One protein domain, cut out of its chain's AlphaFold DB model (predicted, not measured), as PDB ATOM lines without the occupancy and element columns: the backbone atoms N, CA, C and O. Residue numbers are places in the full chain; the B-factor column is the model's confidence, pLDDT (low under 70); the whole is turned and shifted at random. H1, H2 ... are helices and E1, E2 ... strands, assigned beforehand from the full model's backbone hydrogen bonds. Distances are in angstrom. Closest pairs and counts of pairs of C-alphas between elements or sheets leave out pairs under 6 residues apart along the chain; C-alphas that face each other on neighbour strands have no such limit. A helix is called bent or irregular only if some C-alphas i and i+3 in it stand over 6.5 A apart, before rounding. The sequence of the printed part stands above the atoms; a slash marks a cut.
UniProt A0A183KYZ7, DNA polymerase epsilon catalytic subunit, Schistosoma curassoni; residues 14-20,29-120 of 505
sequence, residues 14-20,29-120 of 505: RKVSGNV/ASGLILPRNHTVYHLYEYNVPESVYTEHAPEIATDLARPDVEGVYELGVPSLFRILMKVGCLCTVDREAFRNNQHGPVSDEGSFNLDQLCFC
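AT A GLANCE: This is residues 14 to 20 and 29 to 120 of the 505 residues of the protein "DNA polymerase epsilon catalytic subunit" of Schistosoma curassoni (UniProt A0A183KYZ7). The model is a loose, open arrangement in two parts: one part has the two-stranded sheet E1 and E2 with the irregular helix H1, and the other has a smaller two-stranded sheet, E3 and E4, with H2 close by E4 at its residues 83 to 87 and the short helix H3 following E3. The long link of residues 65 to 78 runs from H1 in the first part to H2, and three stretches stick out: residues 54 to 59 of H1, residues 74 to 82, of which 79 to 82 belong to H2, and residues 103 to 108. The printed part has 99 residues with three named helices and four named strands, in the order E1, E2, H1, H2, E3, H3, E4, and both sheets are antiparallel. The class is mixed, helices and strands, with 47 residues, under half of the printed part, in named elements. The whole is loose, with a radius of gyration of the C-alphas of 17.0 A, and only just elongated, spanning 46 by 31 by 29 A.

HOW THE PARTS SIT: E1, residues 14 to 18, and E2, residues 42 to 46, are antiparallel neighbours, with 158 degrees between their directions. C-alphas 15 and 44 face each other at 4.5 A, and N 45 and O 14, at 2.8 A, and N 16 and O 43, at 2.9 A, are within hydrogen-bond range. H1, residues 50 to 64, follows E2 by a tight link and is apart from E1. H1 is irregular: C-alphas 55 and 58 are 8.3 A apart. H2, residues 79 to 87, is apart from H1, E1 and E2. E3, residues 91 to 93, and E4, residues 117 to 119, are antiparallel neighbours at 142 degrees. Across this pair N 92 and O 118, at 3.0 A, and N 118 and O 92, at 2.9 A, are within hydrogen-bond range. H2 and E4 have 5 pairs of C-alphas within 8 A, the closest being those of Val 87 and Phe 119, 4.8 A apart. H3, residues 95 to 101, follows E3 by a tight link and is apart from H2. The two sheets are apart, strand from strand. In H2 and H3 every O i to N i+4 pair is within hydrogen-bond range, and in H1 9 of 11 are.

IN THESE COORDINATES: E1 begins at C-alpha 14, at (447.377, 477.139, 873.182), and its length from first to last C-alpha is 11.5 A. E2 is 13.0 A long. H1, the longest helix, measures 16.8 A and begins at C-alpha 50, at (457.210, 464.420, 880.226). H2 measures 12.0 A, E3 6.8 A and H3 10.0 A. E4, also 6.8 A long, ends at C-alpha 119, at (469.587, 481.968, 877.254).

THE WHOLE: The two C-alphas farthest apart are those of Arg 36 and Val 106, at 48.6 A. Residues 21 to 28 are cut out and not printed, and C-alphas 20 and 29 are 10.0 A apart across the cut, which lies in the link from E1 to E2. Of the links that are printed whole, those from H1 to H2, with 14 residues, and from H3 to E4, with 15 residues, are long. Residues 29 to 41 are a further stretch with no named element. The mean pLDDT of the printed part is 77.9, and it is under 70 at residues 14 to 20, 29 to 30 and 101 to 111.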
ATOM      1  N   ARG A  14     447.300 475.687 873.303       65.56
ATOM      2  CA  ARG A  14     447.377 477.139 873.182       65.56
ATOM      3  C   ARG A  14     447.258 477.499 871.709       65.56
ATOM      4  O   ARG A  14     448.047 477.040 870.894       65.56
ATOM      5  N   LYS A  15     446.288 478.337 871.338       65.94
ATOM      6  CA  LYS A  15     446.234 478.875 869.971       65.94
ATOM      7  C   LYS A  15     447.427 479.812 869.764       65.94
ATOM      8  O   LYS A  15     447.538 480.807 870.480       65.94
ATOM      9  N   VAL A  16     448.285 479.500 868.795       62.81
ATOM     10  CA  VAL A  16     449.499 480.279 868.495       62.81
ATOM     11  C   VAL A  16     449.341 481.112 867.232       62.81
ATOM     12  O   VAL A  16     449.838 482.230 867.180       62.81
ATOM     13  N   SER A  17     448.587 480.630 866.242       58.25
ATOM     14  CA  SER A  17     448.301 481.402 865.032       58.25
ATOM     15  C   SER A  17     446.926 481.074 864.451       58.25
ATOM     16  O   SER A  17     446.387 479.978 864.624       58.25
ATOM     17  N   GLY A  18     446.327 482.053 863.775       49.78
ATOM     18  CA  GLY A  18     445.157 481.853 862.931       49.78
ATOM     19  C   GLY A  18     444.381 483.136 862.668       49.78
ATOM     20  O   GLY A  18     444.267 483.988 863.549       49.78
ATOM     21  N   ASN A  19     443.802 483.243 861.473       41.97
ATOM     22  CA  ASN A  19     443.012 484.404 861.064       41.97
ATOM     23  C   ASN A  19     441.780 484.550 861.970       41.97
ATOM     24  O   ASN A  19     440.841 483.757 861.900       41.97
ATOM     25  N   VAL A  20     441.783 485.552 862.852       38.88
ATOM     26  CA  VAL A  20     440.608 485.928 863.644       38.88
ATOM     27  C   VAL A  20     439.971 487.146 862.987       38.88
ATOM     28  O   VAL A  20     440.453 488.263 863.126       38.88
ATOM     29  N   ALA A  29     449.084 487.867 867.624       45.12
ATOM     30  CA  ALA A  29     449.641 486.539 867.811       45.12
ATOM     31  C   ALA A  29     450.803 486.431 866.820       45.12
ATOM     32  O   ALA A  29     450.595 486.571 865.615       45.12
ATOM     33  N   SER A  30     452.028 486.294 867.325       53.34
ATOM     34  CA  SER A  30     453.234 486.125 866.514       53.34
ATOM     35  C   SER A  30     453.027 484.963 865.539       53.34
ATOM     36  O   SER A  30     452.964 483.810 865.961       53.34
ATOM     37  N   GLY A  31     452.851 485.265 864.253       72.00
ATOM     38  CA  GLY A  31     452.583 484.251 863.238       72.00
ATOM     39  C   GLY A  31     453.795 483.344 863.058       72.00
ATOM     40  O   GLY A  31     454.843 483.812 862.620       72.00
ATOM     41  N   LEU A  32     453.649 482.066 863.409       82.12
ATOM     42  CA  LEU A  32     454.629 481.037 863.068       82.12
ATOM     43  C   LEU A  32     454.565 480.721 861.566       82.12
ATOM     44  O   LEU A  32     453.480 480.695 860.983       82.12
ATOM     45  N   ILE A  33     455.723 480.460 860.964       85.19
ATOM     46  CA  ILE A  33     455.892 480.082 859.561       85.19
ATOM     47  C   ILE A  33     456.113 478.570 859.497       85.19
ATOM     48  O   ILE A  33     457.063 478.051 860.084       85.19
ATOM     49  N   LEU A  34     455.238 477.864 858.784       86.56
ATOM     50  CA  LEU A  34     455.345 476.419 858.593       86.56
ATOM     51  C   LEU A  34     456.450 476.057 857.584       86.56
ATOM     52  O   LEU A  34     456.815 476.891 856.745       86.56
ATOM     53  N   PRO A  35     456.962 474.811 857.619       84.75
ATOM     54  CA  PRO A  35     457.888 474.313 856.605       84.75
ATOM     55  C   PRO A  35     457.331 474.534 855.187       84.75
ATOM     56  O   PRO A  35     456.122 474.444 854.965       84.75
ATOM     57  N   ARG A  36     458.208 474.871 854.228       78.38
ATOM     58  CA  ARG A  36     457.842 475.248 852.841       78.38
ATOM     59  C   ARG A  36     456.830 476.405 852.734       78.38
ATOM     60  O   ARG A  36     456.112 476.517 851.745       78.38
ATOM     61  N   ASN A  37     456.759 477.267 853.753       76.62
ATOM     62  CA  ASN A  37     455.855 478.417 853.806       76.62
ATOM     63  C   ASN A  37     454.375 478.036 853.593       76.62
ATOM     64  O   ASN A  37     453.616 478.751 852.933       76.62
ATOM     65  N   HIS A  38     453.971 476.880 854.131       78.75
ATOM     66  CA  HIS A  38     452.594 476.413 854.027       78.75
ATOM     67  C   HIS A  38     451.625 477.386 854.716       78.75
ATOM     68  O   HIS A  38     451.946 477.998 855.738       78.75
ATOM     69  N   THR A  39     450.418 477.526 854.167       77.50
ATOM     70  CA  THR A  39     449.409 478.439 854.708       77.50
ATOM     71  C   THR A  39     448.954 478.008 856.096       77.50
ATOM     72  O   THR A  39     448.622 476.847 856.328       77.50
ATOM     73  N   VAL A  40     448.902 478.968 857.022       80.50
ATOM     74  CA  VAL A  40     448.476 478.731 858.405       80.50
ATOM     75  C   VAL A  40     447.040 479.201 858.596       80.50
ATOM     76  O   VAL A  40     446.775 480.399 858.670       80.50
ATOM     77  N   TYR A  41     446.104 478.259 858.710       80.06
ATOM     78  CA  TYR A  41     444.710 478.572 859.044       80.06
ATOM     79  C   TYR A  41     444.499 478.632 860.559       80.06
ATOM     80  O   TYR A  41     444.101 479.666 861.107       80.06
ATOM     81  N   HIS A  42     444.794 477.524 861.242       83.06
ATOM     82  CA  HIS A  42     444.681 477.369 862.688       83.06
ATOM     83  C   HIS A  42     445.861 476.544 863.195       83.06
ATOM     84  O   HIS A  42     445.966 475.366 862.875       83.06
ATOM     85  N   LEU A  43     446.733 477.165 863.989       85.19
ATOM     86  CA  LEU A  43     447.885 476.503 864.588       85.19
ATOM     87  C   LEU A  43     447.767 476.528 866.107       85.19
ATOM     88  O   LEU A  43     447.585 477.592 866.716       85.19
ATOM     89  N   TYR A  44     447.894 475.348 866.698       85.25
ATOM     90  CA  TYR A  44     447.830 475.130 868.133       85.25
ATOM     91  C   TYR A  44     449.148 474.527 868.609       85.25
ATOM     92  O   TYR A  44     449.671 473.606 867.993       85.25
ATOM     93  N   GLU A  45     449.672 475.059 869.704       85.19
ATOM     94  CA  GLU A  45     450.811 474.503 870.423       85.19
ATOM     95  C   GLU A  45     450.298 473.565 871.509       85.19
ATOM     96  O   GLU A  45     449.379 473.911 872.263       85.19
ATOM     97  N   TYR A  46     450.911 472.386 871.572       82.31
ATOM     98  CA  TYR A  46     450.643 471.355 872.558       82.31
ATOM     99  C   TYR A  46     451.887 471.181 873.433       82.31
ATOM    100  O   TYR A  46     452.929 470.749 872.944       82.31
ATOM    101  N   ASN A  47     451.798 471.550 874.713       81.44
ATOM    102  CA  ASN A  47     452.899 471.425 875.670       81.44
ATOM    103  C   ASN A  47     452.424 470.640 876.895       81.44
ATOM    104  O   ASN A  47     451.440 471.016 877.536       81.44
ATOM    105  N   VAL A  48     453.119 469.546 877.202       82.25
ATOM    106  CA  VAL A  48     452.763 468.608 878.268       82.25
ATOM    107  C   VAL A  48     454.031 468.175 879.011       82.25
ATOM    108  O   VAL A  48     455.041 467.895 878.363       82.25
ATOM    109  N   PRO A  49     454.007 468.087 880.356       81.69
ATOM    110  CA  PRO A  49     455.118 467.527 881.121       81.69
ATOM    111  C   PRO A  49     455.448 466.091 880.695       81.69
ATOM    112  O   PRO A  49     454.550 465.287 880.452       81.69
ATOM    113  N   GLU A  50     456.732 465.735 880.685       80.44
ATOM    114  CA  GLU A  50     457.210 464.420 880.226       80.44
ATOM    115  C   GLU A  50     456.582 463.238 880.986       80.44
ATOM    116  O   GLU A  50     456.260 462.213 880.386       80.44
ATOM    117  N   SER A  51     456.341 463.387 882.291       81.00
ATOM    118  CA  SER A  51     455.656 462.372 883.102       81.00
ATOM    119  C   SER A  51     454.233 462.094 882.605       81.00
ATOM    120  O   SER A  51     453.851 460.936 882.450       81.00
ATOM    121  N   VAL A  52     453.476 463.149 882.293       82.94
ATOM    122  CA  VAL A  52     452.102 463.053 881.780       82.94
ATOM    123  C   VAL A  52     452.101 462.491 880.362       82.94
ATOM    124  O   VAL A  52     451.274 461.636 880.051       82.94
ATOM    125  N   TYR A  53     453.052 462.924 879.525       82.69
ATOM    126  CA  TYR A  53     453.222 462.394 878.174       82.69
ATOM    127  C   TYR A  53     453.526 460.894 878.197       82.69
ATOM    128  O   TYR A  53     452.922 460.148 877.442       82.69
ATOM    129  N   THR A  54     454.399 460.429 879.093       84.00
ATOM    130  CA  THR A  54     454.768 459.005 879.191       84.00
ATOM    131  C   THR A  54     453.581 458.134 879.604       84.00
ATOM    132  O   THR A  54     453.423 457.024 879.101       84.00
ATOM    133  N   GLU A  55     452.730 458.638 880.498       88.75
ATOM    134  CA  GLU A  55     451.541 457.926 880.973       88.75
ATOM    135  C   GLU A  55     450.403 457.916 879.933       88.75
ATOM    136  O   GLU A  55     449.766 456.884 879.736       88.75
ATOM    137  N   HIS A  56     450.182 459.033 879.228       85.56
ATOM    138  CA  HIS A  56     449.041 459.225 878.319       85.56
ATOM    139  C   HIS A  56     449.423 459.246 876.828       85.56
ATOM    140  O   HIS A  56     448.588 459.564 875.982       85.56
ATOM    141  N   ALA A  57     450.655 458.869 876.473       83.31
ATOM    142  CA  ALA A  57     451.159 458.824 875.097       83.31
ATOM    143  C   ALA A  57     450.171 458.233 874.067       83.31
ATOM    144  O   ALA A  57     449.980 458.862 873.022       83.31
ATOM    145  N   PRO A  58     449.507 457.078 874.311       87.06
ATOM    146  CA  PRO A  58     448.581 456.516 873.325       87.06
ATOM    147  C   PRO A  58     447.311 457.361 873.131       87.06
ATOM    148  O   PRO A  58     446.784 457.431 872.019       87.06
ATOM    149  N   GLU A  59     446.820 458.018 874.182       86.06
ATOM    150  CA  GLU A  59     445.644 458.892 874.106       86.06
ATOM    151  C   GLU A  59     445.973 460.158 873.314       86.06
ATOM    152  O   GLU A  59     445.248 460.517 872.390       86.06
ATOM    153  N   ILE A  60     447.133 460.758 873.597       85.00
ATOM    154  CA  ILE A  60     447.647 461.930 872.879       85.00
ATOM    155  C   ILE A  60     447.842 461.602 871.395       85.00
ATOM    156  O   ILE A  60     447.410 462.365 870.535       85.00
ATOM    157  N   ALA A  61     448.431 460.448 871.074       85.19
ATOM    158  CA  ALA A  61     448.593 460.007 869.690       85.19
ATOM    159  C   ALA A  61     447.243 459.829 868.972       85.19
ATOM    160  O   ALA A  61     447.116 460.172 867.799       85.19
ATOM    161  N   THR A  62     446.221 459.339 869.680       87.62
ATOM    162  CA  THR A  62     444.866 459.185 869.132       87.62
ATOM    163  C   THR A  62     444.212 460.540 868.861       87.62
ATOM    164  O   THR A  62     443.591 460.721 867.815       87.62
ATOM    165  N   ASP A  63     444.379 461.504 869.768       85.50
ATOM    166  CA  ASP A  63     443.876 462.868 869.596       85.50
ATOM    167  C   ASP A  63     444.581 463.610 868.451       85.50
ATOM    168  O   ASP A  63     443.941 464.344 867.699       85.50
ATOM    169  N   LEU A  64     445.884 463.388 868.272       84.00
ATOM    170  CA  LEU A  64     446.662 463.960 867.171       84.00
ATOM    171  C   LEU A  64     446.349 463.313 865.811       84.00
ATOM    172  O   LEU A  64     446.523 463.956 864.781       84.00
ATOM    173  N   ALA A  65     445.852 462.073 865.798       85.75
ATOM    174  CA  ALA A  65     445.475 461.338 864.588       85.75
ATOM    175  C   ALA A  65     444.029 461.598 864.122       85.75
ATOM    176  O   ALA A  65     443.516 460.905 863.235       85.75
ATOM    177  N   ARG A  66     443.324 462.553 864.735       88.00
ATOM    178  CA  ARG A  66     441.946 462.865 864.355       88.00
ATOM    179  C   ARG A  66     441.887 463.487 862.949       88.00
ATOM    180  O   ARG A  66     442.768 464.254 862.578       88.00
ATOM    181  N   PRO A  67     440.819 463.228 862.169       86.50
ATOM    182  CA  PRO A  67     440.712 463.696 860.781       86.50
ATOM    183  C   PRO A  67     440.544 465.218 860.636       86.50
ATOM    184  O   PRO A  67     440.574 465.731 859.522       86.50
ATOM    185  N   ASP A  68     440.307 465.939 861.735       86.25
ATOM    186  CA  ASP A  68     440.289 467.404 861.787       86.25
ATOM    187  C   ASP A  68     441.699 468.019 861.890       86.25
ATOM    188  O   ASP A  68     441.843 469.230 861.716       86.25
ATOM    189  N   VAL A  69     442.731 467.205 862.133       86.00
ATOM    190  CA  VAL A  69     444.134 467.622 862.183       86.00
ATOM    191  C   VAL A  69     444.776 467.399 860.812       86.00
ATOM    192  O   VAL A  69     444.846 466.276 860.325       86.00
ATOM    193  N   GLU A  70     445.244 468.478 860.177       86.44
ATOM    194  CA  GLU A  70     445.915 468.404 858.866       86.44
ATOM    195  C   GLU A  70     447.331 467.819 858.970       86.44
ATOM    196  O   GLU A  70     447.751 467.063 858.099       86.44
ATOM    197  N   GLY A  71     448.068 468.188 860.019       87.19
ATOM    198  CA  GLY A  71     449.444 467.756 860.224       87.19
ATOM    199  C   GLY A  71     449.967 468.145 861.600       87.19
ATOM    200  O   GLY A  71     449.484 469.096 862.222       87.19
ATOM    201  N   VAL A  72     450.954 467.389 862.076       88.88
ATOM    202  CA  VAL A  72     451.570 467.561 863.396       88.88
ATOM    203  C   VAL A  72     453.057 467.796 863.209       88.88
ATOM    204  O   VAL A  72     453.751 466.926 862.701       88.88
ATOM    205  N   TYR A  73     453.534 468.966 863.617       89.12
ATOM    206  CA  TYR A  73     454.909 469.399 863.387       89.12
ATOM    207  C   TYR A  73     455.796 469.201 864.620       89.12
ATOM    208  O   TYR A  73     455.310 469.158 865.750       89.12
ATOM    209  N   GLU A  74     457.109 469.173 864.387       86.81
ATOM    210  CA  GLU A  74     458.173 469.031 865.387       86.81
ATOM    211  C   GLU A  74     458.205 467.683 866.126       86.81
ATOM    212  O   GLU A  74     458.809 467.581 867.199       86.81
ATOM    213  N   LEU A  75     457.608 466.637 865.548       82.44
ATOM    214  CA  LEU A  75     457.654 465.279 866.100       82.44
ATOM    215  C   LEU A  75     459.070 464.695 866.039       82.44
ATOM    216  O   LEU A  75     459.459 463.915 866.906       82.44
ATOM    217  N   GLY A  76     459.846 465.094 865.028       77.56
ATOM    218  CA  GLY A  76     461.217 464.629 864.815       77.56
ATOM    219  C   GLY A  76     462.285 465.346 865.649       77.56
ATOM    220  O   GLY A  76     463.437 464.910 865.643       77.56
ATOM    221  N   VAL A  77     461.942 466.426 866.366       82.94
ATOM    222  CA  VAL A  77     462.918 467.275 867.071       82.94
ATOM    223  C   VAL A  77     463.319 466.642 868.410       82.94
ATOM    224  O   VAL A  77     462.493 466.586 869.325       82.94
ATOM    225  N   PRO A  78     464.591 466.249 868.615       81.00
ATOM    226  CA  PRO A  78     465.000 465.642 869.877       81.00
ATOM    227  C   PRO A  78     464.885 466.601 871.068       81.00
ATOM    228  O   PRO A  78     465.339 467.748 871.000       81.00
ATOM    229  N   SER A  79     464.382 466.117 872.207       79.38
ATOM    230  CA  SER A  79     464.216 466.923 873.430       79.38
ATOM    231  C   SER A  79     465.525 467.565 873.896       79.38
ATOM    232  O   SER A  79     465.557 468.739 874.264       79.38
ATOM    233  N   LEU A  80     466.635 466.825 873.820       80.69
ATOM    234  CA  LEU A  80     467.945 467.356 874.185       80.69
ATOM    235  C   LEU A  80     468.391 468.480 873.243       80.69
ATOM    236  O   LEU A  80     468.881 469.504 873.708       80.69
ATOM    237  N   PHE A  81     468.177 468.324 871.935       83.81
ATOM    238  CA  PHE A  81     468.472 469.367 870.953       83.81
ATOM    239  C   PHE A  81     467.634 470.629 871.218       83.81
ATOM    240  O   PHE A  81     468.177 471.734 871.245       83.81
ATOM    241  N   ARG A  82     466.342 470.467 871.544       84.69
ATOM    242  CA  ARG A  82     465.439 471.563 871.940       84.69
ATOM    243  C   ARG A  82     465.965 472.339 873.151       84.69
ATOM    244  O   ARG A  82     465.989 473.571 873.131       84.69
ATOM    245  N   ILE A  83     466.448 471.636 874.175       84.88
ATOM    246  CA  ILE A  83     467.038 472.258 875.371       84.88
ATOM    247  C   ILE A  83     468.348 472.975 875.029       84.88
ATOM    248  O   ILE A  83     468.543 474.115 875.445       84.88
ATOM    249  N   LEU A  84     469.234 472.357 874.243       87.44
ATOM    250  CA  LEU A  84     470.503 472.970 873.834       87.44
ATOM    251  C   LEU A  84     470.298 474.248 873.008       87.44
ATOM    252  O   LEU A  84     471.029 475.228 873.184       87.44
ATOM    253  N   MET A  85     469.286 474.273 872.142       87.81
ATOM    254  CA  MET A  85     468.914 475.479 871.407       87.81
ATOM    255  C   MET A  85     468.401 476.588 872.329       87.81
ATOM    256  O   MET A  85     468.840 477.727 872.172       87.81
ATOM    257  N   LYS A  86     467.501 476.255 873.271       85.88
ATOM    258  CA  LYS A  86     466.803 477.211 874.149       85.88
ATOM    259  C   LYS A  86     467.672 477.750 875.288       85.88
ATOM    260  O   LYS A  86     467.633 478.941 875.567       85.88
ATOM    261  N   VAL A  87     468.419 476.876 875.958       86.38
ATOM    262  CA  VAL A  87     469.159 477.176 877.197       86.38
ATOM    263  C   VAL A  87     470.632 477.468 876.901       86.38
ATOM    264  O   VAL A  87     471.202 478.397 877.465       86.38
ATOM    265  N   GLY A  88     471.241 476.725 875.971       85.88
ATOM    266  CA  GLY A  88     472.651 476.878 875.598       85.88
ATOM    267  C   GLY A  88     473.639 476.494 876.709       85.88
ATOM    268  O   GLY A  88     473.348 475.650 877.553       85.88
ATOM    269  N   CYS A  89     474.840 477.087 876.689       85.62
ATOM    270  CA  CYS A  89     475.895 476.847 877.686       85.62
ATOM    271  C   CYS A  89     475.730 477.663 878.980       85.62
ATOM    272  O   CYS A  89     476.268 477.282 880.017       85.62
ATOM    273  N   LEU A  90     475.033 478.798 878.916       86.62
ATOM    274  CA  LEU A  90     474.789 479.697 880.040       86.62
ATOM    275  C   LEU A  90     473.317 480.075 880.066       86.62
ATOM    276  O   LEU A  90     472.785 480.582 879.079       86.62
ATOM    277  N   CYS A  91     472.698 479.903 881.226       86.88
ATOM    278  CA  CYS A  91     471.317 480.282 881.442       86.88
ATOM    279  C   CYS A  91     471.146 481.039 882.751       86.88
ATOM    280  O   CYS A  91     471.818 480.757 883.744       86.88
ATOM    281  N   THR A  92     470.204 481.975 882.754       86.19
ATOM    282  CA  THR A  92     469.699 482.604 883.974       86.19
ATOM    283  C   THR A  92     468.245 482.226 884.178       86.19
ATOM    284  O   THR A  92     467.537 481.852 883.243       86.19
ATOM    285  N   VAL A  93     467.808 482.300 885.428       86.06
ATOM    286  CA  VAL A  93     466.392 482.186 885.760       86.06
ATOM    287  C   VAL A  93     465.725 483.518 885.445       86.06
ATOM    288  O   VAL A  93     466.251 484.576 885.803       86.06
ATOM    289  N   ASP A  94     464.561 483.466 884.805       83.38
ATOM    290  CA  ASP A  94     463.745 484.645 884.572       83.38
ATOM    291  C   ASP A  94     463.429 485.365 885.894       83.38
ATOM    292  O   ASP A  94     463.100 484.757 886.919       83.38
ATOM    293  N   ARG A  95     463.531 486.694 885.884       80.94
ATOM    294  CA  ARG A  95     463.443 487.519 887.093       80.94
ATOM    295  C   ARG A  95     462.068 487.412 887.748       80.94
ATOM    296  O   ARG A  95     461.958 487.513 888.970       80.94
ATOM    297  N   GLU A  96     461.026 487.219 886.945       78.75
ATOM    298  CA  GLU A  96     459.656 487.044 887.429       78.75
ATOM    299  C   GLU A  96     459.462 485.680 888.092       78.75
ATOM    300  O   GLU A  96     458.943 485.615 889.209       78.75
ATOM    301  N   ALA A  97     459.959 484.610 887.464       77.00
ATOM    302  CA  ALA A  97     459.946 483.265 888.033       77.00
ATOM    303  C   ALA A  97     460.742 483.197 889.345       77.00
ATOM    304  O   ALA A  97     460.260 482.653 890.338       77.00
ATOM    305  N   PHE A  98     461.915 483.834 889.386       76.94
ATOM    306  CA  PHE A  98     462.735 483.926 890.591       76.94
ATOM    307  C   PHE A  98     462.006 484.645 891.736       76.94
ATOM    308  O   PHE A  98     462.005 484.168 892.869       76.94
ATOM    309  N   ARG A  99     461.332 485.770 891.453       75.56
ATOM    310  CA  ARG A  99     460.580 486.525 892.470       75.56
ATOM    311  C   ARG A  99     459.358 485.760 892.984       75.56
ATOM    312  O   ARG A  99     459.060 485.824 894.177       75.56
ATOM    313  N   ASN A 100     458.664 485.046 892.102       72.44
ATOM    314  CA  ASN A 100     457.492 484.254 892.466       72.44
ATOM    315  C   ASN A 100     457.879 483.034 893.319       72.44
ATOM    316  O   ASN A 100     457.196 482.754 894.302       72.44
ATOM    317  N   ASN A 101     459.013 482.384 893.030       69.44
ATOM    318  CA  ASN A 101     459.525 481.272 893.841       69.44
ATOM    319  C   ASN A 101     460.006 481.702 895.237       69.44
ATOM    320  O   ASN A 101     459.918 480.910 896.166       69.44
ATOM    321  N   GLN A 102     460.421 482.959 895.442       63.72
ATOM    322  CA  GLN A 102     460.729 483.471 896.793       63.72
ATOM    323  C   GLN A 102     459.510 483.524 897.728       63.72
ATOM    324  O   GLN A 102     459.678 483.608 898.941       63.72
ATOM    325  N   HIS A 103     458.294 483.516 897.177       58.84
ATOM    326  CA  HIS A 103     457.039 483.558 897.936       58.84
ATOM    327  C   HIS A 103     456.296 482.208 897.896       58.84
ATOM    328  O   HIS A 103     455.156 482.123 898.356       58.84
ATOM    329  N   GLY A 104     456.917 481.170 897.322       58.97
ATOM    330  CA  GLY A 104     456.362 479.823 897.213       58.97
ATOM    331  C   GLY A 104     456.500 479.011 898.510       58.97
ATOM    332  O   GLY A 104     457.299 479.357 899.381       58.97
ATOM    333  N   PRO A 105     455.706 477.937 898.678       53.88
ATOM    334  CA  PRO A 105     455.829 477.038 899.821       53.88
ATOM    335  C   PRO A 105     457.222 476.385 899.859       53.88
ATOM    336  O   PRO A 105     457.768 476.009 898.827       53.88
ATOM    337  N   VAL A 106     457.753 476.196 901.072       53.06
ATOM    338  CA  VAL A 106     459.113 475.712 901.430       53.06
ATOM    339  C   VAL A 106     459.491 474.343 900.814       53.06
ATOM    340  O   VAL A 106     460.611 473.873 900.958       53.06
ATOM    341  N   SER A 107     458.571 473.666 900.126       54.06
ATOM    342  CA  SER A 107     458.763 472.310 899.598       54.06
ATOM    343  C   SER A 107     459.503 472.246 898.252       54.06
ATOM    344  O   SER A 107     460.125 471.223 897.990       54.06
ATOM    345  N   ASP A 108     459.495 473.326 897.458       52.97
ATOM    346  CA  ASP A 108     460.168 473.434 896.146       52.97
ATOM    347  C   ASP A 108     461.359 474.416 896.197       52.97
ATOM    348  O   ASP A 108     461.586 475.221 895.288       52.97
ATOM    349  N   GLU A 109     462.129 474.403 897.288       53.28
ATOM    350  CA  GLU A 109     463.348 475.209 897.394       53.28
ATOM    351  C   GLU A 109     464.407 474.719 896.387       53.28
ATOM    352  O   GLU A 109     465.228 473.852 896.674       53.28
ATOM    353  N   GLY A 110     464.398 475.301 895.183       60.22
ATOM    354  CA  GLY A 110     465.525 475.251 894.245       60.22
ATOM    355  C   GLY A 110     465.266 474.624 892.874       60.22
ATOM    356  O   GLY A 110     466.190 474.606 892.061       60.22
ATOM    357  N   SER A 111     464.056 474.146 892.569       68.12
ATOM    358  CA  SER A 111     463.726 473.644 891.226       68.12
ATOM    359  C   SER A 111     463.082 474.721 890.352       68.12
ATOM    360  O   SER A 111     462.110 475.365 890.748       68.12
ATOM    361  N   PHE A 112     463.597 474.885 889.134       78.75
ATOM    362  CA  PHE A 112     463.029 475.765 888.111       78.75
ATOM    363  C   PHE A 112     462.582 474.937 886.910       78.75
ATOM    364  O   PHE A 112     463.277 474.008 886.495       78.75
ATOM    365  N   ASN A 113     461.437 475.297 886.329       79.81
ATOM    366  CA  ASN A 113     460.999 474.691 885.075       79.81
ATOM    367  C   ASN A 113     461.894 475.172 883.927       79.81
ATOM    368  O   ASN A 113     462.323 476.326 883.910       79.81
ATOM    369  N   LEU A 114     462.119 474.321 882.922       80.00
ATOM    370  CA  LEU A 114     462.946 474.662 881.754       80.00
ATOM    371  C   LEU A 114     462.424 475.885 880.984       80.00
ATOM    372  O   LEU A 114     463.196 476.597 880.347       80.00
ATOM    373  N   ASP A 115     461.123 476.167 881.073       80.75
ATOM    374  CA  ASP A 115     460.508 477.341 880.453       80.75
ATOM    375  C   ASP A 115     460.827 478.660 881.153       80.75
ATOM    376  O   ASP A 115     460.706 479.716 880.540       80.75
ATOM    377  N   GLN A 116     461.272 478.594 882.406       84.00
ATOM    378  CA  GLN A 116     461.680 479.748 883.206       84.00
ATOM    379  C   GLN A 116     463.170 480.073 883.029       84.00
ATOM    380  O   GLN A 116     463.663 481.026 883.631       84.00
ATOM    381  N   LEU A 117     463.899 479.272 882.245       86.50
ATOM    382  CA  LEU A 117     465.308 479.487 881.947       86.50
ATOM    383  C   LEU A 117     465.461 480.291 880.657       86.50
ATOM    384  O   LEU A 117     464.893 479.956 879.616       86.50
ATOM    385  N   CYS A 118     466.291 481.324 880.729       84.56
ATOM    386  CA  CYS A 118     466.594 482.219 879.624       84.56
ATOM    387  C   CYS A 118     468.045 482.036 879.175       84.56
ATOM    388  O   CYS A 118     468.961 482.005 880.001       84.56
ATOM    389  N   PHE A 119     468.256 481.966 877.859       86.25
ATOM    390  CA  PHE A 119     469.587 481.968 877.254       86.25
ATOM    391  C   PHE A 119     470.365 483.232 877.640       86.25
ATOM    392  O   PHE A 119     469.839 484.345 877.558       86.25
ATOM    393  N   CYS A 120     471.638 483.080 878.002       84.06
ATOM    394  CA  CYS A 120     472.536 484.199 878.276       84.06
ATOM    395  C   CYS A 120     473.689 484.265 877.279       84.06
ATOM    396  O   CYS A 120     474.335 483.269 876.961       84.06
TER     397      CYS A 120